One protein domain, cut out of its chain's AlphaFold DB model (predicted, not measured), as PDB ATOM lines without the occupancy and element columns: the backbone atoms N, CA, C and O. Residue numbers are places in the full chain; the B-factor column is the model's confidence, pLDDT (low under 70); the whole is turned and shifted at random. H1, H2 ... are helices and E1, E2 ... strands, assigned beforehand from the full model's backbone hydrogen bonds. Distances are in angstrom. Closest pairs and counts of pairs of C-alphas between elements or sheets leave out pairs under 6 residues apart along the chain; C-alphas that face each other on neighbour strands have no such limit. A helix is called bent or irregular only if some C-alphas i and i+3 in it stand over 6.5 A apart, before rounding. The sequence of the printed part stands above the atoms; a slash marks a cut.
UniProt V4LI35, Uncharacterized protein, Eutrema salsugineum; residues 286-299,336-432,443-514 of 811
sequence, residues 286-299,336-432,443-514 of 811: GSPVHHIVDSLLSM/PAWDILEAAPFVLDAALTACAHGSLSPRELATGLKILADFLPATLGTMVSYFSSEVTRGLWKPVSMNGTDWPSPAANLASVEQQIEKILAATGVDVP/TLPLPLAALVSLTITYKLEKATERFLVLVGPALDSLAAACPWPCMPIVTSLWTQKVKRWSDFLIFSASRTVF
ATOM      1  N   GLY A 286      62.393 -35.410  -3.610       70.31
ATOM      2  CA  GLY A 286      62.022 -34.370  -4.585       70.31
ATOM      3  C   GLY A 286      60.640 -34.525  -5.238       70.31
ATOM      4  O   GLY A 286      60.312 -33.777  -6.156       70.31
ATOM      5  N   SER A 287      59.814 -35.477  -4.794       85.81
ATOM      6  CA  SER A 287      58.402 -35.554  -5.207       85.81
ATOM      7  C   SER A 287      57.551 -34.431  -4.577       85.81
ATOM      8  O   SER A 287      57.901 -33.921  -3.510       85.81
ATOM      9  N   PRO A 288      56.402 -34.047  -5.174       84.44
ATOM     10  CA  PRO A 288      55.504 -33.054  -4.572       84.44
ATOM     11  C   PRO A 288      55.020 -33.480  -3.178       84.44
ATOM     12  O   PRO A 288      54.945 -32.649  -2.277       84.44
ATOM     13  N   VAL A 289      54.787 -34.781  -2.969       86.94
ATOM     14  CA  VAL A 289      54.425 -35.351  -1.663       86.94
ATOM     15  C   VAL A 289      55.546 -35.137  -0.640       86.94
ATOM     16  O   VAL A 289      55.261 -34.734   0.482       86.94
ATOM     17  N   HIS A 290      56.818 -35.300  -1.023       87.88
ATOM     18  CA  HIS A 290      57.959 -35.034  -0.137       87.88
ATOM     19  C   HIS A 290      57.986 -33.589   0.376       87.88
ATOM     20  O   HIS A 290      58.180 -33.363   1.566       87.88
ATOM     21  N   HIS A 291      57.724 -32.602  -0.483       88.31
ATOM     22  CA  HIS A 291      57.667 -31.199  -0.055       88.31
ATOM     23  C   HIS A 291      56.520 -30.920   0.927       88.31
ATOM     24  O   HIS A 291      56.662 -30.098   1.839       88.31
ATOM     25  N   ILE A 292      55.390 -31.609   0.761       91.06
ATOM     26  CA  ILE A 292      54.263 -31.525   1.693       91.06
ATOM     27  C   ILE A 292      54.638 -32.170   3.029       91.06
ATOM     28  O   ILE A 292      54.395 -31.562   4.067       91.06
ATOM     29  N   VAL A 293      55.288 -33.338   3.017       92.00
ATOM     30  CA  VAL A 293      55.788 -34.015   4.227       92.00
ATOM     31  C   VAL A 293      56.726 -33.100   5.017       92.00
ATOM     32  O   VAL A 293      56.497 -32.891   6.208       92.00
ATOM     33  N   ASP A 294      57.715 -32.485   4.360       89.81
ATOM     34  CA  ASP A 294      58.650 -31.549   5.004       89.81
ATOM     35  C   ASP A 294      57.919 -30.356   5.636       89.81
ATOM     36  O   ASP A 294      58.212 -29.940   6.762       89.81
ATOM     37  N   SER A 295      56.930 -29.815   4.923       91.00
ATOM     38  CA  SER A 295      56.143 -28.678   5.394       91.00
ATOM     39  C   SER A 295      55.263 -29.043   6.593       91.00
ATOM     40  O   SER A 295      55.187 -28.274   7.553       91.00
ATOM     41  N   LEU A 296      54.635 -30.222   6.569       92.62
ATOM     42  CA  LEU A 296      53.819 -30.734   7.670       92.62
ATOM     43  C   LEU A 296      54.679 -31.045   8.901       92.62
ATOM     44  O   LEU A 296      54.318 -30.636  10.001       92.62
ATOM     45  N   LEU A 297      55.845 -31.680   8.735       92.50
ATOM     46  CA  LEU A 297      56.792 -31.915   9.831       92.50
ATOM     47  C   LEU A 297      57.293 -30.597  10.436       92.50
ATOM     48  O   LEU A 297      57.365 -30.466  11.661       92.50
ATOM     49  N   SER A 298      57.592 -29.599   9.595       91.25
ATOM     50  CA  SER A 298      57.960 -28.258  10.059       91.25
ATOM     51  C   SER A 298      56.831 -27.614  10.860       91.25
ATOM     52  O   SER A 298      57.094 -27.037  11.910       91.25
ATOM     53  N   MET A 299      55.584 -27.747  10.408       91.31
ATOM     54  CA  MET A 299      54.405 -27.225  11.100       91.31
ATOM     55  C   MET A 299      54.148 -27.941  12.437       91.31
ATOM     56  O   MET A 299      53.894 -27.277  13.440       91.31
ATOM     57  N   PRO A 336      45.207 -28.529  -0.613       90.62
ATOM     58  CA  PRO A 336      44.005 -29.360  -0.647       90.62
ATOM     59  C   PRO A 336      44.055 -30.465   0.412       90.62
ATOM     60  O   PRO A 336      45.118 -31.005   0.725       90.62
ATOM     61  N   ALA A 337      42.894 -30.835   0.953       92.75
ATOM     62  CA  ALA A 337      42.832 -31.828   2.021       92.75
ATOM     63  C   ALA A 337      43.310 -33.212   1.553       92.75
ATOM     64  O   ALA A 337      43.987 -33.905   2.308       92.75
ATOM     65  N   TRP A 338      43.022 -33.590   0.302       94.38
ATOM     66  CA  TRP A 338      43.493 -34.860  -0.260       94.38
ATOM     67  C   TRP A 338      45.020 -34.966  -0.314       94.38
ATOM     68  O   TRP A 338      45.549 -36.025   0.005       94.38
ATOM     69  N   ASP A 339      45.728 -33.877  -0.628       92.81
ATOM     70  CA  ASP A 339      47.198 -33.883  -0.675       92.81
ATOM     71  C   ASP A 339      47.809 -34.018   0.729       92.81
ATOM     72  O   ASP A 339      48.819 -34.697   0.919       92.81
ATOM     73  N   ILE A 340      47.166 -33.422   1.740       93.56
ATOM     74  CA  ILE A 340      47.555 -33.593   3.148       93.56
ATOM     75  C   ILE A 340      47.331 -35.047   3.584       93.56
ATOM     76  O   ILE A 340      48.200 -35.629   4.234       93.56
ATOM     77  N   LEU A 341      46.190 -35.651   3.227       94.38
ATOM     78  CA  LEU A 341      45.898 -37.049   3.560       94.38
ATOM     79  C   LEU A 341      46.836 -38.038   2.855       94.38
ATOM     80  O   LEU A 341      47.164 -39.056   3.460       94.38
ATOM     81  N   GLU A 342      47.279 -37.736   1.631       92.56
ATOM     82  CA  GLU A 342      48.264 -38.535   0.887       92.56
ATOM     83  C   GLU A 342      49.655 -38.490   1.543       92.56
ATOM     84  O   GLU A 342      50.336 -39.513   1.636       92.56
ATOM     85  N   ALA A 343      50.064 -37.322   2.050       93.31
ATOM     86  CA  ALA A 343      51.340 -37.132   2.743       93.31
ATOM     87  C   ALA A 343      51.339 -37.645   4.197       93.31
ATOM     88  O   ALA A 343      52.393 -38.000   4.732       93.31
ATOM     89  N   ALA A 344      50.174 -37.693   4.848       94.38
ATOM     90  CA  ALA A 344      50.050 -37.987   6.273       94.38
ATOM     91  C   ALA A 344      50.709 -39.309   6.731       94.38
ATOM     92  O   ALA A 344      51.398 -39.259   7.749       94.38
ATOM     93  N   PRO A 345      50.600 -40.464   6.038       93.50
ATOM     94  CA  PRO A 345      51.246 -41.701   6.493       93.50
ATOM     95  C   PRO A 345      52.767 -41.564   6.631       93.50
ATOM     96  O   PRO A 345      53.340 -42.023   7.613       93.50
ATOM     97  N   PHE A 346      53.413 -40.863   5.694       93.62
ATOM     98  CA  PHE A 346      54.860 -40.630   5.715       93.62
ATOM     99  C   PHE A 346      55.281 -39.695   6.854       93.62
ATOM    100  O   PHE A 346      56.310 -39.908   7.489       93.62
ATOM    101  N   VAL A 347      54.464 -38.678   7.150       94.88
ATOM    102  CA  VAL A 347      54.676 -37.787   8.301       94.88
ATOM    103  C   VAL A 347      54.594 -38.572   9.612       94.88
ATOM    104  O   VAL A 347      55.416 -38.370  10.507       94.88
ATOM    105  N   LEU A 348      53.620 -39.480   9.725       94.88
ATOM    106  CA  LEU A 348      53.437 -40.323  10.907       94.88
ATOM    107  C   LEU A 348      54.598 -41.307  11.089       94.88
ATOM    108  O   LEU A 348      55.096 -41.439  12.205       94.88
ATOM    109  N   ASP A 349      55.058 -41.938  10.010       93.38
ATOM    110  CA  ASP A 349      56.213 -42.842  10.012       93.38
ATOM    111  C   ASP A 349      57.499 -42.139  10.455       93.38
ATOM    112  O   ASP A 349      58.176 -42.590  11.387       93.38
ATOM    113  N   ALA A 350      57.781 -40.966   9.884       93.50
ATOM    114  CA  ALA A 350      58.927 -40.150  10.268       93.50
ATOM    115  C   ALA A 350      58.850 -39.713  11.741       93.50
ATOM    116  O   ALA A 350      59.850 -39.776  12.462       93.50
ATOM    117  N   ALA A 351      57.667 -39.308  12.218       94.88
ATOM    118  CA  ALA A 351      57.461 -38.890  13.603       94.88
ATOM    119  C   ALA A 351      57.624 -40.050  14.604       94.88
ATOM    120  O   ALA A 351      58.270 -39.877  15.643       94.88
ATOM    121  N   LEU A 352      57.083 -41.237  14.298       94.00
ATOM    122  CA  LEU A 352      57.271 -42.436  15.121       94.00
ATOM    123  C   LEU A 352      58.735 -42.884  15.128       94.00
ATOM    124  O   LEU A 352      59.273 -43.171  16.198       94.00
ATOM    125  N   THR A 353      59.396 -42.880  13.970       93.19
ATOM    126  CA  THR A 353      60.817 -43.233  13.830       93.19
ATOM    127  C   THR A 353      61.697 -42.286  14.646       93.19
ATOM    128  O   THR A 353      62.523 -42.730  15.446       93.19
ATOM    129  N   ALA A 354      61.464 -40.975  14.538       92.81
ATOM    130  CA  ALA A 354      62.157 -39.966  15.335       92.81
ATOM    131  C   ALA A 354      61.932 -40.159  16.848       92.81
ATOM    132  O   ALA A 354      62.861 -40.014  17.648       92.81
ATOM    133  N   CYS A 355      60.715 -40.526  17.259       93.31
ATOM    134  CA  CYS A 355      60.422 -40.828  18.659       93.31
ATOM    135  C   CYS A 355      61.118 -42.115  19.133       93.31
ATOM    136  O   CYS A 355      61.653 -42.148  20.241       93.31
ATOM    137  N   ALA A 356      61.152 -43.160  18.302       91.88
ATOM    138  CA  ALA A 356      61.797 -44.435  18.618       91.88
ATOM    139  C   ALA A 356      63.322 -44.306  18.769       91.88
ATOM    140  O   ALA A 356      63.919 -44.991  19.600       91.88
ATOM    141  N   HIS A 357      63.947 -43.408  18.003       91.00
ATOM    142  CA  HIS A 357      65.374 -43.090  18.108       91.00
ATOM    143  C   HIS A 357      65.703 -42.041  19.183       91.00
ATOM    144  O   HIS A 357      66.876 -41.738  19.399       91.00
ATOM    145  N   GLY A 358      64.696 -41.489  19.868       87.56
ATOM    146  CA  GLY A 358      64.878 -40.495  20.928       87.56
ATOM    147  C   GLY A 358      65.226 -39.086  20.438       87.56
ATOM    148  O   GLY A 358      65.561 -38.232  21.258       87.56
ATOM    149  N   SER A 359      65.140 -38.808  19.131       88.81
ATOM    150  CA  SER A 359      65.320 -37.450  18.594       88.81
ATOM    151  C   SER A 359      64.107 -36.552  18.846       88.81
ATOM    152  O   SER A 359      64.238 -35.332  18.863       88.81
ATOM    153  N   LEU A 360      62.935 -37.159  19.035       91.38
ATOM    154  CA  LEU A 360      61.684 -36.498  19.389       91.38
ATOM    155  C   LEU A 360      61.198 -37.043  20.738       91.38
ATOM    156  O   LEU A 360      61.140 -38.258  20.927       91.38
ATOM    157  N   SER A 361      60.823 -36.170  21.676       91.88
ATOM    158  CA  SER A 361      60.235 -36.634  22.939       91.88
ATOM    159  C   SER A 361      58.776 -37.095  22.749       91.88
ATOM    160  O   SER A 361      58.062 -36.529  21.917       91.88
ATOM    161  N   PRO A 362      58.253 -38.040  23.557       91.38
ATOM    162  CA  PRO A 362      56.848 -38.462  23.460       91.38
ATOM    163  C   PRO A 362      55.837 -37.316  23.637       91.38
ATOM    164  O   PRO A 362      54.747 -37.336  23.063       91.38
ATOM    165  N   ARG A 363      56.198 -36.282  24.410       90.44
ATOM    166  CA  ARG A 363      55.375 -35.074  24.588       90.44
ATOM    167  C   ARG A 363      55.330 -34.221  23.325       90.44
ATOM    168  O   ARG A 363      54.258 -33.730  22.969       90.44
ATOM    169  N   GLU A 364      56.471 -34.048  22.658       91.31
ATOM    170  CA  GLU A 364      56.536 -33.364  21.364       91.31
ATOM    171  C   GLU A 364      55.764 -34.159  20.309       91.31
ATOM    172  O   GLU A 364      54.974 -33.554  19.594       91.31
ATOM    173  N   LEU A 365      55.872 -35.496  20.292       93.69
ATOM    174  CA  LEU A 365      55.072 -36.365  19.419       93.69
ATOM    175  C   LEU A 365      53.571 -36.143  19.604       93.69
ATOM    176  O   LEU A 365      52.877 -35.823  18.642       93.69
ATOM    177  N   ALA A 366      53.067 -36.274  20.834       91.94
ATOM    178  CA  ALA A 366      51.642 -36.107  21.114       91.94
ATOM    179  C   ALA A 366      51.141 -34.699  20.746       91.94
ATOM    180  O   ALA A 366      50.040 -34.551  20.221       91.94
ATOM    181  N   THR A 367      51.965 -33.672  20.977       91.25
ATOM    182  CA  THR A 367      51.640 -32.286  20.614       91.25
ATOM    183  C   THR A 367      51.638 -32.090  19.100       91.25
ATOM    184  O   THR A 367      50.698 -31.500  18.579       91.25
ATOM    185  N   GLY A 368      52.624 -32.625  18.378       92.88
ATOM    186  CA  GLY A 368      52.682 -32.549  16.917       92.88
ATOM    187  C   GLY A 368      51.510 -33.270  16.254       92.88
ATOM    188  O   GLY A 368      50.865 -32.708  15.371       92.88
ATOM    189  N   LEU A 369      51.166 -34.475  16.726       93.50
ATOM    190  CA  LEU A 369      49.975 -35.202  16.267       93.50
ATOM    191  C   LEU A 369      48.696 -34.396  16.510       93.50
ATOM    192  O   LEU A 369      47.831 -34.340  15.638       93.50
ATOM    193  N   LYS A 370      48.592 -33.733  17.666       91.44
ATOM    194  CA  LYS A 370      47.468 -32.847  17.964       91.44
ATOM    195  C   LYS A 370      47.411 -31.661  17.001       91.44
ATOM    196  O   LYS A 370      46.341 -31.383  16.482       91.44
ATOM    197  N   ILE A 371      48.536 -31.001  16.722       91.69
ATOM    198  CA  ILE A 371      48.588 -29.880  15.769       91.69
ATOM    199  C   ILE A 371      48.102 -30.334  14.384       91.69
ATOM    200  O   ILE A 371      47.300 -29.640  13.765       91.69
ATOM    201  N   LEU A 372      48.520 -31.516  13.915       92.44
ATOM    202  CA  LEU A 372      48.066 -32.060  12.630       92.44
ATOM    203  C   LEU A 372      46.553 -32.345  12.613       92.44
ATOM    204  O   LEU A 372      45.875 -32.017  11.639       92.44
ATOM    205  N   ALA A 373      46.021 -32.924  13.692       90.62
ATOM    206  CA  ALA A 373      44.596 -33.221  13.834       90.62
ATOM    207  C   ALA A 373      43.732 -31.956  13.988       90.62
ATOM    208  O   ALA A 373      42.627 -31.901  13.449       90.62
ATOM    209  N   ASP A 374      44.234 -30.934  14.681       88.25
ATOM    210  CA  ASP A 374      43.561 -29.641  14.837       88.25
ATOM    211  C   ASP A 374      43.588 -28.845  13.517       88.25
ATOM    212  O   ASP A 374      42.608 -28.180  13.185       88.25
ATOM    213  N   PHE A 375      44.669 -28.961  12.733       88.12
ATOM    214  CA  PHE A 375      44.787 -28.355  11.403       88.12
ATOM    215  C   PHE A 375      43.836 -28.994  10.382       88.12
ATOM    216  O   PHE A 375      43.114 -28.291   9.677       88.12
ATOM    217  N   LEU A 376      43.810 -30.329  10.309       90.81
ATOM    218  CA  LEU A 376      42.897 -31.071   9.442       90.81
ATOM    219  C   LEU A 376      42.334 -32.296  10.186       90.81
ATOM    220  O   LEU A 376      42.973 -33.354  10.180       90.81
ATOM    221  N   PRO A 377      41.112 -32.216  10.754       90.00
ATOM    222  CA  PRO A 377      40.502 -33.312  11.515       90.00
ATOM    223  C   PRO A 377      40.410 -34.639  10.749       90.00
ATOM    224  O   PRO A 377      40.503 -35.709  11.350       90.00
ATOM    225  N   ALA A 378      40.276 -34.590   9.417       91.56
ATOM    226  CA  ALA A 378      40.266 -35.776   8.557       91.56
ATOM    227  C   ALA A 378      41.526 -36.656   8.701       91.56
ATOM    228  O   ALA A 378      41.457 -37.865   8.472       91.56
ATOM    229  N   THR A 379      42.666 -36.081   9.111       93.19
ATOM    230  CA  THR A 379      43.928 -36.819   9.311       93.19
ATOM    231  C   THR A 379      43.829 -37.873  10.407       93.19
ATOM    232  O   THR A 379      44.580 -38.846  10.365       93.19
ATOM    233  N   LEU A 380      42.866 -37.760  11.332       91.25
ATOM    234  CA  LEU A 380      42.599 -38.785  12.343       91.25
ATOM    235  C   LEU A 380      42.252 -40.143  11.722       91.25
ATOM    236  O   LEU A 380      42.643 -41.171  12.269       91.25
ATOM    237  N   GLY A 381      41.578 -40.158  10.567       89.88
ATOM    238  CA  GLY A 381      41.348 -41.388   9.808       89.88
ATOM    239  C   GLY A 381      42.664 -42.022   9.361       89.88
ATOM    240  O   GLY A 381      42.906 -43.201   9.606       89.88
ATOM    241  N   THR A 382      43.573 -41.230   8.792       91.25
ATOM    242  CA  THR A 382      44.897 -41.719   8.387       91.25
ATOM    243  C   THR A 382      45.756 -42.150   9.584       91.25
ATOM    244  O   THR A 382      46.427 -43.176   9.504       91.25
ATOM    245  N   MET A 383      45.696 -41.435  10.714       91.81
ATOM    246  CA  MET A 383      46.376 -41.832  11.956       91.81
ATOM    247  C   MET A 383      45.886 -43.186  12.460       91.81
ATOM    248  O   MET A 383      46.697 -44.068  12.731       91.81
ATOM    249  N   VAL A 384      44.565 -43.366  12.547       89.94
ATOM    250  CA  VAL A 384      43.950 -44.638  12.947       89.94
ATOM    251  C   VAL A 384      44.368 -45.757  12.001       89.94
ATOM    252  O   VAL A 384      44.769 -46.816  12.475       89.94
ATOM    253  N   SER A 385      44.333 -45.511  10.690       88.44
ATOM    254  CA  SER A 385      44.753 -46.473   9.670       88.44
ATOM    255  C   SER A 385      46.186 -46.942   9.882       88.44
ATOM    256  O   SER A 385      46.436 -48.134  10.041       88.44
ATOM    257  N   TYR A 386      47.119 -45.990   9.863       91.31
ATOM    258  CA  TYR A 386      48.546 -46.269   9.867       91.31
ATOM    259  C   TYR A 386      48.997 -46.833  11.221       91.31
ATOM    260  O   TYR A 386      49.706 -47.832  11.279       91.31
ATOM    261  N   PHE A 387      48.531 -46.279  12.345       91.19
ATOM    262  CA  PHE A 387      48.879 -46.837  13.655       91.19
ATOM    263  C   PHE A 387      48.277 -48.223  13.875       91.19
ATOM    264  O   PHE A 387      48.949 -49.078  14.449       91.19
ATOM    265  N   SER A 388      47.055 -48.477  13.395       87.56
ATOM    266  CA  SER A 388      46.480 -49.827  13.443       87.56
ATOM    267  C   SER A 388      47.334 -50.804  12.647       87.56
ATOM    268  O   SER A 388      47.718 -51.842  13.183       87.56
ATOM    269  N   SER A 389      47.703 -50.460  11.410       86.62
ATOM    270  CA  SER A 389      48.521 -51.336  10.573       86.62
ATOM    271  C   SER A 389      49.897 -51.600  11.195       86.62
ATOM    272  O   SER A 389      50.349 -52.744  11.237       86.62
ATOM    273  N   GLU A 390      50.552 -50.592  11.768       89.12
ATOM    274  CA  GLU A 390      51.858 -50.750  12.420       89.12
ATOM    275  C   GLU A 390      51.813 -51.574  13.714       89.12
ATOM    276  O   GLU A 390      52.700 -52.398  13.961       89.12
ATOM    277  N   VAL A 391      50.761 -51.424  14.522       88.50
ATOM    278  CA  VAL A 391      50.551 -52.268  15.709       88.50
ATOM    279  C   VAL A 391      50.299 -53.716  15.306       88.50
ATOM    280  O   VAL A 391      50.888 -54.614  15.903       88.50
ATOM    281  N   THR A 392      49.486 -53.956  14.272       82.12
ATOM    282  CA  THR A 392      49.214 -55.322  13.795       82.12
ATOM    283  C   THR A 392      50.448 -56.021  13.230       82.12
ATOM    284  O   THR A 392      50.564 -57.235  13.368       82.12
ATOM    285  N   ARG A 393      51.404 -55.273  12.659       85.12
ATOM    286  CA  ARG A 393      52.687 -55.831  12.206       85.12
ATOM    287  C   ARG A 393      53.648 -56.161  13.344       85.12
ATOM    288  O   ARG A 393      54.524 -56.998  13.158       85.12
ATOM    289  N   GLY A 394      53.532 -55.487  14.489       85.44
ATOM    290  CA  GLY A 394      54.394 -55.729  15.647       85.44
ATOM    291  C   GLY A 394      55.874 -55.375  15.434       85.44
ATOM    292  O   GLY A 394      56.729 -55.920  16.125       85.44
ATOM    293  N   LEU A 395      56.195 -54.477  14.491       84.38
ATOM    294  CA  LEU A 395      57.583 -54.091  14.171       84.38
ATOM    295  C   LEU A 395      58.197 -53.134  15.202       84.38
ATOM    296  O   LEU A 395      59.416 -53.069  15.364       84.38
ATOM    297  N   TRP A 396      57.355 -52.379  15.904       88.50
ATOM    298  CA  TRP A 396      57.786 -51.355  16.846       88.50
ATOM    299  C   TRP A 396      58.070 -51.944  18.225       88.50
ATOM    300  O   TRP A 396      57.253 -52.676  18.786       88.50
ATOM    301  N   LYS A 397      59.207 -51.561  18.820       88.44
ATOM    302  CA  LYS A 397      59.537 -51.937  20.200       88.44
ATOM    303  C   LYS A 397      58.486 -51.370  21.173       88.44
ATOM    304  O   LYS A 397      58.151 -50.186  21.060       88.44
ATOM    305  N   PRO A 398      57.985 -52.167  22.135       89.44
ATOM    306  CA  PRO A 398      57.105 -51.662  23.181       89.44
ATOM    307  C   PRO A 398      57.786 -50.585  24.030       89.44
ATOM    308  O   PRO A 398      58.990 -50.647  24.286       89.44
ATOM    309  N   VAL A 399      57.000 -49.614  24.491       91.75
ATOM    310  CA  VAL A 399      57.436 -48.521  25.365       91.75
ATOM    311  C   VAL A 399      56.850 -48.670  26.764       91.75
ATOM    312  O   VAL A 399      55.719 -49.127  26.925       91.75
ATOM    313  N   SER A 400      57.611 -48.259  27.778       89.88
ATOM    314  CA  SER A 400      57.202 -48.320  29.185       89.88
ATOM    315  C   SER A 400      56.400 -47.085  29.597       89.88
ATOM    316  O   SER A 400      56.889 -45.956  29.520       89.88
ATOM    317  N   MET A 401      55.192 -47.299  30.116       89.88
ATOM    318  CA  MET A 401      54.261 -46.270  30.598       89.88
ATOM    319  C   MET A 401      54.634 -45.809  32.024       89.88
ATOM    320  O   MET A 401      53.938 -46.076  33.007       89.88
ATOM    321  N   ASN A 402      55.796 -45.160  32.144       86.88
ATOM    322  CA  ASN A 402      56.504 -44.887  33.404       86.88
ATOM    323  C   ASN A 402      56.108 -43.580  34.126       86.88
ATOM    324  O   ASN A 402      56.472 -43.388  35.284       86.88
ATOM    325  N   GLY A 403      55.363 -42.683  33.481       83.31
ATOM    326  CA  GLY A 403      54.962 -41.381  34.026       83.31
ATOM    327  C   GLY A 403      55.955 -40.243  33.774       83.31
ATOM    328  O   GLY A 403      55.573 -39.080  33.915       83.31
ATOM    329  N   THR A 404      57.198 -40.543  33.384       82.50
ATOM    330  CA  THR A 404      58.204 -39.530  33.025       82.50
ATOM    331  C   THR A 404      58.106 -39.183  31.546       82.50
ATOM    332  O   THR A 404      57.806 -38.032  31.198       82.50
ATOM    333  N   ASP A 405      58.288 -40.194  30.698       83.81
ATOM    334  CA  ASP A 405      58.315 -40.068  29.240       83.81
ATOM    335  C   ASP A 405      56.912 -40.264  28.675       83.81
ATOM    336  O   ASP A 405      56.414 -39.427  27.922       83.81
ATOM    337  N   TRP A 406      56.243 -41.327  29.124       91.06
ATOM    338  CA  TRP A 406      54.879 -41.681  28.743       91.06
ATOM    339  C   TRP A 406      53.917 -41.579  29.936       91.06
ATOM    340  O   TRP A 406      54.345 -41.751  31.076       91.06
ATOM    341  N   PRO A 407      52.613 -41.329  29.724       89.88
ATOM    342  CA  PRO A 407      51.609 -41.295  30.797       89.88
ATOM    343  C   PRO A 407      51.583 -42.590  31.629       89.88
ATOM    344  O   PRO A 407      51.653 -43.669  31.059       89.88
ATOM    345  N   SER A 408      51.435 -42.522  32.960       89.50
ATOM    346  CA  SER A 408      51.428 -43.731  33.809       89.50
ATOM    347  C   SER A 408      50.012 -44.224  34.166       89.50
ATOM    348  O   SER A 408      49.218 -43.449  34.711       89.50
ATOM    349  N   PRO A 409      49.684 -45.518  33.957       89.44
ATOM    350  CA  PRO A 409      48.412 -46.109  34.379       89.44
ATOM    351  C   PRO A 409      48.384 -46.503  35.870       89.44
ATOM    352  O   PRO A 409      47.318 -46.858  36.377       89.44
ATOM    353  N   ALA A 410      49.520 -46.438  36.580       85.06
ATOM    354  CA  ALA A 410      49.724 -47.070  37.890       85.06
ATOM    355  C   ALA A 410      48.682 -46.695  38.959       85.06
ATOM    356  O   ALA A 410      48.339 -47.523  39.795       85.06
ATOM    357  N   ALA A 411      48.135 -45.475  38.910       83.75
ATOM    358  CA  ALA A 411      47.135 -45.011  39.870       83.75
ATOM    359  C   ALA A 411      45.806 -45.793  39.813       83.75
ATOM    360  O   ALA A 411      45.155 -45.956  40.841       83.75
ATOM    361  N   ASN A 412      45.403 -46.268  38.627       85.81
ATOM    362  CA  ASN A 412      44.081 -46.864  38.407       85.81
ATOM    363  C   ASN A 412      44.135 -48.331  37.960       85.81
ATOM    364  O   ASN A 412      43.115 -49.005  38.071       85.81
ATOM    365  N   LEU A 413      45.284 -48.827  37.483       87.50
ATOM    366  CA  LEU A 413      45.384 -50.132  36.816       87.50
ATOM    367  C   LEU A 413      44.832 -51.289  37.655       87.50
ATOM    368  O   LEU A 413      43.910 -51.963  37.209       87.50
ATOM    369  N   ALA A 414      45.290 -51.438  38.900       85.62
ATOM    370  CA  ALA A 414      44.813 -52.505  39.786       85.62
ATOM    371  C   ALA A 414      43.302 -52.406  40.086       85.62
ATOM    372  O   ALA A 414      42.614 -53.417  40.200       85.62
ATOM    373  N   SER A 415      42.769 -51.183  40.191       86.44
ATOM    374  CA  SER A 415      41.332 -50.954  40.397       86.44
ATOM    375  C   SER A 415      40.521 -51.338  39.154       86.44
ATOM    376  O   SER A 415      39.490 -51.998  39.273       86.44
ATOM    377  N   VAL A 416      41.002 -50.973  37.961       87.31
ATOM    378  CA  VAL A 416      40.375 -51.322  36.678       87.31
ATOM    379  C   VAL A 416      40.376 -52.836  36.471       87.31
ATOM    380  O   VAL A 416      39.326 -53.395  36.167       87.31
ATOM    381  N   GLU A 417      41.505 -53.511  36.697       86.88
ATOM    382  CA  GLU A 417      41.609 -54.974  36.597       86.88
ATOM    383  C   GLU A 417      40.645 -55.673  37.562       86.88
ATOM    384  O   GLU A 417      39.869 -56.532  37.148       86.88
ATOM    385  N   GLN A 418      40.589 -55.231  38.823       86.25
ATOM    386  CA  GLN A 418      39.651 -55.781  39.802       86.25
ATOM    387  C   GLN A 418      38.181 -55.553  39.407       86.25
ATOM    388  O   GLN A 418      37.319 -56.391  39.679       86.25
ATOM    389  N   GLN A 419      37.849 -54.412  38.800       85.75
ATOM    390  CA  GLN A 419      36.487 -54.152  38.329       85.75
ATOM    391  C   GLN A 419      36.128 -54.992  37.100       85.75
ATOM    392  O   GLN A 419      34.995 -55.466  37.018       85.75
ATOM    393  N   ILE A 420      37.080 -55.233  36.196       86.12
ATOM    394  CA  ILE A 420      36.908 -56.176  35.084       86.12
ATOM    395  C   ILE A 420      36.622 -57.579  35.635       86.12
ATOM    396  O   ILE A 420      35.619 -58.175  35.245       86.12
ATOM    397  N   GLU A 421      37.416 -58.069  36.597       85.44
ATOM    398  CA  GLU A 421      37.176 -59.364  37.261       85.44
ATOM    399  C   GLU A 421      35.761 -59.440  37.863       85.44
ATOM    400  O   GLU A 421      35.050 -60.424  37.672       85.44
ATOM    401  N   LYS A 422      35.307 -58.376  38.543       85.06
ATOM    402  CA  LYS A 422      33.954 -58.315  39.124       85.06
ATOM    403  C   LYS A 422      32.848 -58.394  38.070       85.06
ATOM    404  O   LYS A 422      31.842 -59.059  38.313       85.06
ATOM    405  N   ILE A 423      33.008 -57.718  36.929       83.88
ATOM    406  CA  ILE A 423      32.036 -57.769  35.825       83.88
ATOM    407  C   ILE A 423      31.955 -59.193  35.265       83.88
ATOM    408  O   ILE A 423      30.855 -59.713  35.089       83.88
ATOM    409  N   LEU A 424      33.102 -59.835  35.035       86.00
ATOM    410  CA  LEU A 424      33.167 -61.194  34.490       86.00
ATOM    411  C   LEU A 424      32.551 -62.215  35.452       86.00
ATOM    412  O   LEU A 424      31.656 -62.969  35.054       86.00
ATOM    413  N   ALA A 425      32.909 -62.144  36.736       84.69
ATOM    414  CA  ALA A 425      32.345 -63.000  37.775       84.69
ATOM    415  C   ALA A 425      30.817 -62.839  37.895       84.69
ATOM    416  O   ALA A 425      30.099 -63.829  38.034       84.69
ATOM    417  N   ALA A 426      30.292 -61.611  37.768       79.88
ATOM    418  CA  ALA A 426      28.848 -61.360  37.767       79.88
ATOM    419  C   ALA A 426      28.122 -62.015  36.575       79.88
ATOM    420  O   ALA A 426      26.945 -62.357  36.687       79.88
ATOM    421  N   THR A 427      28.822 -62.233  35.458       81.00
ATOM    422  CA  THR A 427      28.305 -62.963  34.288       81.00
ATOM    423  C   THR A 427      28.548 -64.473  34.337       81.00
ATOM    424  O   THR A 427      28.229 -65.170  33.375       81.00
ATOM    425  N   GLY A 428      29.080 -65.000  35.446       80.19
ATOM    426  CA  GLY A 428      29.404 -66.421  35.598       80.19
ATOM    427  C   GLY A 428      30.623 -66.863  34.787       80.19
ATOM    428  O   GLY A 428      30.702 -68.034  34.428       80.19
ATOM    429  N   VAL A 429      31.527 -65.930  34.475       86.69
ATOM    430  CA  VAL A 429      32.790 -66.193  33.777       86.69
ATOM    431  C   VAL A 429      33.930 -66.075  34.781       86.69
ATOM    432  O   VAL A 429      34.131 -65.010  35.367       86.69
ATOM    433  N   ASP A 430      34.673 -67.162  34.962       83.75
ATOM    434  CA  ASP A 430      35.896 -67.205  35.760       83.75
ATOM    435  C   ASP A 430      37.116 -67.258  34.834       83.75
ATOM    436  O   ASP A 430      37.168 -68.056  33.893       83.75
ATOM    437  N   VAL A 431      38.090 -66.381  35.078       73.25
ATOM    438  CA  VAL A 431      39.304 -66.263  34.263       73.25
ATOM    439  C   VAL A 431      40.500 -66.522  35.167       73.25
ATOM    440  O   VAL A 431      40.638 -65.833  36.182       73.25
ATOM    441  N   PRO A 432      41.400 -67.460  34.810       64.25
ATOM    442  CA  PRO A 432      42.619 -67.676  35.570       64.25
ATOM    443  C   PRO A 432      43.383 -66.361  35.683       64.25
ATOM    444  O   PRO A 432      43.684 -65.719  34.673       64.25
ATOM    445  N   THR A 443      53.628 -51.867  29.602       89.69
ATOM    446  CA  THR A 443      54.147 -51.567  28.263       89.69
ATOM    447  C   THR A 443      53.027 -51.504  27.236       89.69
ATOM    448  O   THR A 443      52.037 -52.227  27.334       89.69
ATOM    449  N   LEU A 444      53.182 -50.626  26.246       91.94
ATOM    450  CA  LEU A 444      52.323 -50.556  25.063       91.94
ATOM    451  C   LEU A 444      53.194 -50.529  23.799       91.94
ATOM    452  O   LEU A 444      54.286 -49.960  23.837       91.94
ATOM    453  N   PRO A 445      52.737 -51.074  22.659       93.25
ATOM    454  CA  PRO A 445      53.353 -50.800  21.362       93.25
ATOM    455  C   PRO A 445      53.456 -49.289  21.108       93.25
ATOM    456  O   PRO A 445      52.509 -48.557  21.402       93.25
ATOM    457  N   LEU A 446      54.571 -48.813  20.540       94.00
ATOM    458  CA  LEU A 446      54.810 -47.376  20.333       94.00
ATOM    459  C   LEU A 446      53.657 -46.647  19.605       94.00
ATOM    460  O   LEU A 446      53.225 -45.610  20.118       94.00
ATOM    461  N   PRO A 447      53.101 -47.149  18.479       94.06
ATOM    462  CA  PRO A 447      52.011 -46.444  17.803       94.06
ATOM    463  C   PRO A 447      50.728 -46.404  18.651       94.06
ATOM    464  O   PRO A 447      50.022 -45.398  18.660       94.06
ATOM    465  N   LEU A 448      50.457 -47.458  19.438       93.19
ATOM    466  CA  LEU A 448      49.339 -47.476  20.384       93.19
ATOM    467  C   LEU A 448      49.553 -46.444  21.501       93.19
ATOM    468  O   LEU A 448      48.646 -45.676  21.808       93.19
ATOM    469  N   ALA A 449      50.758 -46.366  22.070       93.75
ATOM    470  CA  ALA A 449      51.099 -45.374  23.089       93.75
ATOM    471  C   ALA A 449      50.955 -43.933  22.565       93.75
ATOM    472  O   ALA A 449      50.424 -43.070  23.273       93.75
ATOM    473  N   ALA A 450      51.368 -43.679  21.316       94.00
ATOM    474  CA  ALA A 450      51.208 -42.392  20.644       94.00
ATOM    475  C   ALA A 450      49.727 -42.020  20.468       94.00
ATOM    476  O   ALA A 450      49.327 -40.907  20.822       94.00
ATOM    477  N   LEU A 451      48.897 -42.963  20.009       92.12
ATOM    478  CA  LEU A 451      47.459 -42.751  19.818       92.12
ATOM    479  C   LEU A 451      46.728 -42.483  21.142       92.12
ATOM    480  O   LEU A 451      45.951 -41.532  21.245       92.12
ATOM    481  N   VAL A 452      47.012 -43.270  22.186       92.06
ATOM    482  CA  VAL A 452      46.451 -43.035  23.529       92.06
ATOM    483  C   VAL A 452      46.867 -41.654  24.027       92.06
ATOM    484  O   VAL A 452      46.021 -40.897  24.498       92.06
ATOM    485  N   SER A 453      48.145 -41.298  23.870       91.56
ATOM    486  CA  SER A 453      48.686 -40.003  24.299       91.56
ATOM    487  C   SER A 453      48.017 -38.831  23.579       91.56
ATOM    488  O   SER A 453      47.664 -37.851  24.232       91.56
ATOM    489  N   LEU A 454      47.756 -38.953  22.274       89.81
ATOM    490  CA  LEU A 454      46.974 -37.980  21.511       89.81
ATOM    491  C   LEU A 454      45.568 -37.817  22.105       89.81
ATOM    492  O   LEU A 454      45.169 -36.705  22.451       89.81
ATOM    493  N   THR A 455      44.827 -38.912  22.290       88.06
ATOM    494  CA  THR A 455      43.429 -38.837  22.760       88.06
ATOM    495  C   THR A 455      43.287 -38.212  24.150       88.06
ATOM    496  O   THR A 455      42.350 -37.450  24.379       88.06
ATOM    497  N   ILE A 456      44.235 -38.451  25.066       87.31
ATOM    498  CA  ILE A 456      44.209 -37.855  26.415       87.31
ATOM    499  C   ILE A 456      44.630 -36.378  26.454       87.31
ATOM    500  O   ILE A 456      44.476 -35.738  27.500       87.31
ATOM    501  N   THR A 457      45.193 -35.837  25.364       83.81
ATOM    502  CA  THR A 457      45.537 -34.404  25.273       83.81
ATOM    503  C   THR A 457      44.319 -33.523  24.996       83.81
ATOM    504  O   THR A 457      44.334 -32.331  25.319       83.81
ATOM    505  N   TYR A 458      43.249 -34.096  24.440       79.44
ATOM    506  CA  TYR A 458      41.986 -33.397  24.242       79.44
ATOM    507  C   TYR A 458      41.221 -33.299  25.565       79.44
ATOM    508  O   TYR A 458      40.944 -34.294  26.233       79.44
ATOM    509  N   LYS A 459      40.833 -32.079  25.947       69.75
ATOM    510  CA  LYS A 459      39.790 -31.883  26.963       69.75
ATOM    511  C   LYS A 459      38.457 -32.247  26.320       69.75
ATOM    512  O   LYS A 459      38.218 -31.771  25.219       69.75
ATOM    513  N   LEU A 460      37.607 -33.056  26.959       61.91
ATOM    514  CA  LEU A 460      36.262 -33.365  26.442       61.91
ATOM    515  C   LEU A 460      35.326 -32.157  26.604       61.91
ATOM    516  O   LEU A 460      34.554 -32.068  27.559       61.91
ATOM    517  N   GLU A 461      35.395 -31.239  25.651       59.97
ATOM    518  CA  GLU A 461      34.432 -30.169  25.421       59.97
ATOM    519  C   GLU A 461      33.553 -30.551  24.218       59.97
ATOM    520  O   GLU A 461      33.897 -31.433  23.430       59.97
ATOM    521  N   LYS A 462      32.397 -29.900  24.041       57.53
ATOM    522  CA  LYS A 462      31.446 -30.239  22.961       57.53
ATOM    523  C   LYS A 462      32.062 -30.106  21.553       57.53
ATOM    524  O   LYS A 462      31.645 -30.793  20.627       57.53
ATOM    525  N   ALA A 463      33.070 -29.244  21.400       55.62
ATOM    526  CA  ALA A 463      33.822 -29.080  20.157       55.62
ATOM    527  C   ALA A 463      34.796 -30.242  19.893       55.62
ATOM    528  O   ALA A 463      34.946 -30.668  18.749       55.62
ATOM    529  N   THR A 464      35.421 -30.793  20.939       61.50
ATOM    530  CA  THR A 464      36.431 -31.853  20.802       61.50
ATOM    531  C   THR A 464      35.839 -33.260  20.748       61.50
ATOM    532  O   THR A 464      36.499 -34.198  20.298       61.50
ATOM    533  N   GLU A 465      34.574 -33.412  21.149       66.50
ATOM    534  CA  GLU A 465      33.811 -34.657  21.033       66.50
ATOM    535  C   GLU A 465      33.837 -35.210  19.600       66.50
ATOM    536  O   GLU A 465      33.994 -36.413  19.406       66.50
ATOM    537  N   ARG A 466      33.807 -34.333  18.586       66.19
ATOM    538  CA  ARG A 466      33.843 -34.724  17.167       66.19
ATOM    539  C   ARG A 466      35.100 -35.520  16.788       66.19
ATOM    540  O   ARG A 466      34.995 -36.452  15.998       66.19
ATOM    541  N   PHE A 467      36.256 -35.212  17.381       67.94
ATOM    542  CA  PHE A 467      37.522 -35.913  17.114       67.94
ATOM    543  C   PHE A 467      37.571 -37.295  17.780       67.94
ATOM    544  O   PHE A 467      38.012 -38.282  17.189       67.94
ATOM    545  N   LEU A 468      37.075 -37.383  19.015       73.81
ATOM    546  CA  LEU A 468      37.095 -38.620  19.800       73.81
ATOM    547  C   LEU A 468      36.089 -39.662  19.301       73.81
ATOM    548  O   LEU A 468      36.250 -40.849  19.573       73.81
ATOM    549  N   VAL A 469      35.077 -39.241  18.547       75.19
ATOM    550  CA  VAL A 469      34.022 -40.121  18.032       75.19
ATOM    551  C   VAL A 469      34.526 -41.127  16.979       75.19
ATOM    552  O   VAL A 469      33.944 -42.206  16.873       75.19
ATOM    553  N   LEU A 470      35.598 -40.822  16.233       78.81
ATOM    554  CA  LEU A 470      36.263 -41.787  15.336       78.81
ATOM    555  C   LEU A 470      37.408 -42.521  16.046       78.81
ATOM    556  O   LEU A 470      37.494 -43.744  15.999       78.81
ATOM    557  N   VAL A 471      38.285 -41.769  16.715       82.44
ATOM    558  CA  VAL A 471      39.528 -42.313  17.285       82.44
ATOM    559  C   VAL A 471      39.265 -43.180  18.512       82.44
ATOM    560  O   VAL A 471      40.003 -44.125  18.762       82.44
ATOM    561  N   GLY A 472      38.219 -42.882  19.282       82.88
ATOM    562  CA  GLY A 472      37.895 -43.614  20.499       82.88
ATOM    563  C   GLY A 472      37.571 -45.093  20.239       82.88
ATOM    564  O   GLY A 472      38.278 -45.958  20.755       82.88
ATOM    565  N   PRO A 473      36.556 -45.404  19.411       80.50
ATOM    566  CA  PRO A 473      36.250 -46.780  19.012       80.50
ATOM    567  C   PRO A 473      37.426 -47.501  18.338       80.50
ATOM    568  O   PRO A 473      37.636 -48.691  18.571       80.50
ATOM    569  N   ALA A 474      38.231 -46.775  17.557       83.19
ATOM    570  CA  ALA A 474      39.421 -47.332  16.929       83.19
ATOM    571  C   ALA A 474      40.498 -47.709  17.953       83.19
ATOM    572  O   ALA A 474      41.083 -48.786  17.875       83.19
ATOM    573  N   LEU A 475      40.735 -46.851  18.950       86.38
ATOM    574  CA  LEU A 475      41.679 -47.126  20.026       86.38
ATOM    575  C   LEU A 475      41.232 -48.321  20.877       86.38
ATOM    576  O   LEU A 475      42.056 -49.166  21.212       86.38
ATOM    577  N   ASP A 476      39.941 -48.393  21.203       81.75
ATOM    578  CA  ASP A 476      39.320 -49.519  21.912       81.75
ATOM    579  C   ASP A 476      39.507 -50.833  21.134       81.75
ATOM    580  O   ASP A 476      40.003 -51.816  21.686       81.75
ATOM    581  N   SER A 477      39.223 -50.825  19.829       79.94
ATOM    582  CA  SER A 477      39.405 -51.989  18.953       79.94
ATOM    583  C   SER A 477      40.876 -52.397  18.820       79.94
ATOM    584  O   SER A 477      41.200 -53.583  18.876       79.94
ATOM    585  N   LEU A 478      41.783 -51.425  18.697       83.06
ATOM    586  CA  LEU A 478      43.220 -51.667  18.575       83.06
ATOM    587  C   LEU A 478      43.836 -52.204  19.873       83.06
ATOM    588  O   LEU A 478      44.656 -53.121  19.848       83.06
ATOM    589  N   ALA A 479      43.427 -51.660  21.018       85.38
ATOM    590  CA  ALA A 479      43.873 -52.129  22.322       85.38
ATOM    591  C   ALA A 479      43.322 -53.528  22.643       85.38
ATOM    592  O   ALA A 479      44.042 -54.333  23.233       85.38
ATOM    593  N   ALA A 480      42.089 -53.835  22.219       78.69
ATOM    594  CA  ALA A 480      41.487 -55.168  22.318       78.69
ATOM    595  C   ALA A 480      42.177 -56.221  21.442       78.69
ATOM    596  O   ALA A 480      42.156 -57.408  21.752       78.69
ATOM    597  N   ALA A 481      42.781 -55.780  20.344       75.94
ATOM    598  CA  ALA A 481      43.553 -56.599  19.427       75.94
ATOM    599  C   ALA A 481      44.960 -56.960  19.939       75.94
ATOM    600  O   ALA A 481      45.563 -57.925  19.460       75.94
ATOM    601  N   CYS A 482      45.491 -56.174  20.874       79.50
ATOM    602  CA  CYS A 482      46.804 -56.389  21.466       79.50
ATOM    603  C   CYS A 482      46.736 -57.394  22.632       79.50
ATOM    604  O   CYS A 482      45.694 -57.512  23.282       79.50
ATOM    605  N   PRO A 483      47.850 -58.070  22.969       77.75
ATOM    606  CA  PRO A 483      47.907 -58.938  24.138       77.75
ATOM    607  C   PRO A 483      47.507 -58.212  25.428       77.75
ATOM    608  O   PRO A 483      47.794 -57.025  25.628       77.75
ATOM    609  N   TRP A 484      46.880 -58.950  26.343       75.50
ATOM    610  CA  TRP A 484      46.679 -58.487  27.713       75.50
ATOM    611  C   TRP A 484      48.035 -58.088  28.339       75.50
ATOM    612  O   TRP A 484      48.992 -58.844  28.163       75.50
ATOM    613  N   PRO A 485      48.165 -56.946  29.055       83.25
ATOM    614  CA  PRO A 485      47.121 -56.052  29.578       83.25
ATOM    615  C   PRO A 485      46.959 -54.716  28.810       83.25
ATOM    616  O   PRO A 485      46.649 -53.692  29.424       83.25
ATOM    617  N   CYS A 486      47.139 -54.673  27.481       87.31
ATOM    618  CA  CYS A 486      47.060 -53.407  26.723       87.31
ATOM    619  C   CYS A 486      45.737 -52.649  26.945       87.31
ATOM    620  O   CYS A 486      45.746 -51.453  27.235       87.31
ATOM    621  N   MET A 487      44.594 -53.339  26.879       87.69
ATOM    622  CA  MET A 487      43.287 -52.712  27.091       87.69
ATOM    623  C   MET A 487      43.073 -52.177  28.525       87.69
ATOM    624  O   MET A 487      42.658 -51.019  28.660       87.69
ATOM    625  N   PRO A 488      43.382 -52.928  29.605       89.06
ATOM    626  CA  PRO A 488      43.423 -52.382  30.965       89.06
ATOM    627  C   PRO A 488      44.296 -51.131  31.109       89.06
ATOM    628  O   PRO A 488      43.880 -50.170  31.763       89.06
ATOM    629  N   ILE A 489      45.469 -51.090  30.466       90.75
ATOM    630  CA  ILE A 489      46.362 -49.920  30.492       90.75
ATOM    631  C   ILE A 489      45.689 -48.708  29.835       90.75
ATOM    632  O   ILE A 489      45.604 -47.644  30.456       90.75
ATOM    633  N   VAL A 490      45.171 -48.861  28.611       90.94
ATOM    634  CA  VAL A 490      44.477 -47.783  27.880       90.94
ATOM    635  C   VAL A 490      43.276 -47.266  28.675       90.94
ATOM    636  O   VAL A 490      43.126 -46.059  28.881       90.94
ATOM    637  N   THR A 491      42.470 -48.182  29.207       89.62
ATOM    638  CA  THR A 491      41.297 -47.873  30.035       89.62
ATOM    639  C   THR A 491      41.688 -47.099  31.292       89.62
ATOM    640  O   THR A 491      41.056 -46.101  31.644       89.62
ATOM    641  N   SER A 492      42.778 -47.496  31.949       90.00
ATOM    642  CA  SER A 492      43.304 -46.810  33.131       90.00
ATOM    643  C   SER A 492      43.714 -45.372  32.825       90.00
ATOM    644  O   SER A 492      43.401 -44.471  33.599       90.00
ATOM    645  N   LEU A 493      44.346 -45.132  31.677       90.06
ATOM    646  CA  LEU A 493      44.752 -43.787  31.256       90.06
ATOM    647  C   LEU A 493      43.553 -42.899  30.901       90.06
ATOM    648  O   LEU A 493      43.512 -41.726  31.279       90.06
ATOM    649  N   TRP A 494      42.539 -43.445  30.233       87.38
ATOM    650  CA  TRP A 494      41.323 -42.694  29.919       87.38
ATOM    651  C   TRP A 494      40.458 -42.400  31.144       87.38
ATOM    652  O   TRP A 494      39.971 -41.278  31.285       87.38
ATOM    653  N   THR A 495      40.303 -43.353  32.066       85.12
ATOM    654  CA  THR A 495      39.534 -43.135  33.305       85.12
ATOM    655  C   THR A 495      40.145 -42.044  34.191       85.12
ATOM    656  O   THR A 495      39.404 -41.330  34.869       85.12
ATOM    657  N   GLN A 496      41.470 -41.837  34.140       85.69
ATOM    658  CA  GLN A 496      42.129 -40.705  34.810       85.69
ATOM    659  C   GLN A 496      41.678 -39.346  34.248       85.69
ATOM    660  O   GLN A 496      41.577 -38.375  34.999       85.69
ATOM    661  N   LYS A 497      41.405 -39.262  32.940       81.38
ATOM    662  CA  LYS A 497      40.988 -38.019  32.270       81.38
ATOM    663  C   LYS A 497      39.478 -37.816  32.255       81.38
ATOM    664  O   LYS A 497      39.020 -36.681  32.356       81.38
ATOM    665  N   VAL A 498      38.705 -38.894  32.141       72.75
ATOM    666  CA  VAL A 498      37.260 -38.844  31.893       72.75
ATOM    667  C   VAL A 498      36.521 -39.721  32.896       72.75
ATOM    668  O   VAL A 498      36.024 -40.797  32.573       72.75
ATOM    669  N   LYS A 499      36.394 -39.226  34.133       72.94
ATOM    670  CA  LYS A 499      35.681 -39.942  35.206       72.94
ATOM    671  C   LYS A 499      34.236 -40.289  34.836       72.94
ATOM    672  O   LYS A 499      33.761 -41.349  35.201       72.94
ATOM    673  N   ARG A 500      33.548 -39.433  34.067       71.19
ATOM    674  CA  ARG A 500      32.149 -39.660  33.652       71.19
ATOM    675  C   ARG A 500      31.938 -40.903  32.779       71.19
ATOM    676  O   ARG A 500      30.812 -41.362  32.661       71.19
ATOM    677  N   TRP A 501      32.987 -41.397  32.120       71.44
ATOM    678  CA  TRP A 501      32.916 -42.551  31.219       71.44
ATOM    679  C   TRP A 501      33.610 -43.784  31.806       71.44
ATOM    680  O   TRP A 501      33.735 -44.782  31.104       71.44
ATOM    681  N   SER A 502      34.047 -43.740  33.073       78.19
ATOM    682  CA  SER A 502      34.804 -44.829  33.703       78.19
ATOM    683  C   SER A 502      34.114 -46.176  33.543       78.19
ATOM    684  O   SER A 502      34.720 -47.117  33.046       78.19
ATOM    685  N   ASP A 503      32.829 -46.237  33.875       77.75
ATOM    686  CA  ASP A 503      32.079 -47.490  33.922       77.75
ATOM    687  C   ASP A 503      31.877 -48.065  32.516       77.75
ATOM    688  O   ASP A 503      32.002 -49.270  32.306       77.75
ATOM    689  N   PHE A 504      31.631 -47.191  31.535       77.12
ATOM    690  CA  PHE A 504      31.530 -47.574  30.129       77.12
ATOM    691  C   PHE A 504      32.858 -48.132  29.607       77.12
ATOM    692  O   PHE A 504      32.870 -49.174  28.957       77.12
ATOM    693  N   LEU A 505      33.972 -47.465  29.910       81.12
ATOM    694  CA  LEU A 505      35.299 -47.878  29.455       81.12
ATOM    695  C   LEU A 505      35.748 -49.186  30.109       81.12
ATOM    696  O   LEU A 505      36.265 -50.064  29.426       81.12
ATOM    697  N   ILE A 506      35.499 -49.346  31.408       84.56
ATOM    698  CA  ILE A 506      35.811 -50.567  32.162       84.56
ATOM    699  C   ILE A 506      34.978 -51.743  31.647       84.56
ATOM    700  O   ILE A 506      35.505 -52.835  31.436       84.56
ATOM    701  N   PHE A 507      33.698 -51.516  31.349       82.31
ATOM    702  CA  PHE A 507      32.882 -52.527  30.685       82.31
ATOM    703  C   PHE A 507      33.398 -52.852  29.280       82.31
ATOM    704  O   PHE A 507      33.509 -54.028  28.934       82.31
ATOM    705  N   SER A 508      33.770 -51.842  28.487       79.06
ATOM    706  CA  SER A 508      34.366 -52.044  27.163       79.06
ATOM    707  C   SER A 508      35.624 -52.912  27.239       79.06
ATOM    708  O   SER A 508      35.777 -53.844  26.448       79.06
ATOM    709  N   ALA A 509      36.463 -52.664  28.249       83.94
ATOM    710  CA  ALA A 509      37.677 -53.417  28.524       83.94
ATOM    711  C   ALA A 509      37.406 -54.868  28.929       83.94
ATOM    712  O   ALA A 509      38.143 -55.754  28.512       83.94
ATOM    713  N   SER A 510      36.333 -55.141  29.678       84.56
ATOM    714  CA  SER A 510      35.988 -56.514  30.083       84.56
ATOM    715  C   SER A 510      35.726 -57.456  28.902       84.56
ATOM    716  O   SER A 510      35.923 -58.664  29.012       84.56
ATOM    717  N   ARG A 511      35.347 -56.909  27.740       81.25
ATOM    718  CA  ARG A 511      35.085 -57.683  26.520       81.25
ATOM    719  C   ARG A 511      36.336 -58.356  25.958       81.25
ATOM    720  O   ARG A 511      36.208 -59.371  25.282       81.25
ATOM    721  N   THR A 512      37.531 -57.819  26.212       79.12
ATOM    722  CA  THR A 512      38.768 -58.278  25.555       79.12
ATOM    723  C   THR A 512      39.196 -59.673  25.984       79.12
ATOM    724  O   THR A 512      39.791 -60.400  25.195       79.12
ATOM    725  N   VAL A 513      38.805 -60.092  27.188       80.12
ATOM    726  CA  VAL A 513      39.034 -61.449  27.702       80.12
ATOM    727  C   VAL A 513      38.492 -62.513  26.742       80.12
ATOM    728  O   VAL A 513      39.131 -63.541  26.522       80.12
ATOM    729  N   PHE A 514      37.346 -62.251  26.116       80.25
ATOM    730  CA  PHE A 514      36.678 -63.207  25.233       80.25
ATOM    731  C   PHE A 514      37.306 -63.311  23.838       80.25
ATOM    732  O   PHE A 514      37.024 -64.270  23.125       80.25
TER     733      PHE A 514
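AT A GLANCE: This is residues 286 to 299, 336 to 432 and 443 to 514 of the 811 residues of an uncharacterized protein of Eutrema salsugineum (UniProt V4LI35). What is the main picture? Seven helices, H2, H3, H4, H6, H7, H8 and H9, make an elongated bundle with H6 near its middle, where H6 touches H2, H3, H4, H7 and H8; H1 packs on H2 at one end of the whole, and H5 packs on H8 and H9 at the other. The bundle is partly aligned and partly crossed, and it is up and down, each of its helices running against the one before it in the chain. What is printed, and in what order? There are 183 residues with nine named helices and two short strands in the order H1 H2 H3 H4 E1 H5 E2 H6 H7 H8 H9; E1 and E2 make one small antiparallel sheet, and the class is mostly helix. The whole is compact, with a radius of gyration of the C-alphas of 17.0 A and spans of 60 by 35 by 28 A.

IN THESE COORDINATES: Where are the elements up to the second cut? H1 is residues 288 to 299, 16.8 A, from C-alpha 288 at (55.504, -33.054, -4.572); H2 is 337 to 356, 28.2 A; H3 is 362 to 375, 19.8 A; H4 is 379 to 393, 21.1 A. E1 is residues 398 to 400, and H5 is 413 to 426, 20.0 A. Where are the others? E2 is residues 443 to 445, H6 is 446 to 457, 16.7 A, from C-alpha 446 at (54.810, -47.376, 20.333), and H7 is 465 to 481, 24.1 A. H8 is residues 486 to 497, 17.4 A, and H9 is 499 to 510, 17.3 A, to C-alpha 510 at (35.988, -56.514, 30.083). Which helices are uneven? H2 and H9 are irregular: C-alphas 342 and 345 are 7.1 A apart, and C-alphas 500 and 503 are 7.8 A apart.

HOW THE PARTS SIT: How do the first helices stand? H1 touches H2 at a steep tilt of 60 degrees, the same way; their closest C-alphas are those of Val 293 and Ala 343, 5.6 A. H2 and H3 form a helical hairpin at a shallow tilt of 4 degrees, with the closest C-alphas those of Cys 355 and Pro 362, 6.4 A. H3 and H4 only just touch, with 3 pairs of C-alphas within 8 A, and only at the corner by their link. What touches the hub, H6? H6 touches H2, H3, H4, H7 and H8; its closest C-alphas to H3 are those of Leu 454 and Ala 366, 5.0 A, at a steep tilt of 63 degrees. With H4, the closest are those of Pro 447 and Phe 387, 5.2 A. How do the last helices and H5 stand? H7 and H8 form a helical hairpin at a shallow tilt of 28 degrees, closest at the C-alphas of Ala 479 and Met 487, 4.8 A, and H8 and H9 form another at 9 degrees, closest at those of Thr 495 and Ser 502, 5.0 A. H5 touches H9 at a steep tilt of 60 degrees, closest at the C-alphas of Ile 420 and Ser 510, 5.1 A. What do the backbone atoms show? In antiparallel E1 and E2, N 399 and O 444 are 2.8 A apart and N 444 and O 399 are 3.0 A apart, both within hydrogen-bond range. Every O i to N i+4 pair is within range in H1, H3, H4, H5 and H6, against 14 of 16 in H2, 10 of 13 in H7, 7 of 8 in H8 and 6 of 8 in H9.

THE WHOLE: How far does it reach, and where is it cut? The C-alphas farthest apart, those of Gly 286 and Gly 428, are 60.9 A apart. Residues 300 to 335 and 433 to 442 are not printed, with 15.8 A between C-alphas 299 and 336 and 21.1 A between C-alphas 432 and 443. Which link is long, and where is confidence low? Of the links printed whole, E1 to H5 is long, with 12 residues. The mean pLDDT of the printed part is 85.9, and residues 432 and 459 to 467 are under 70.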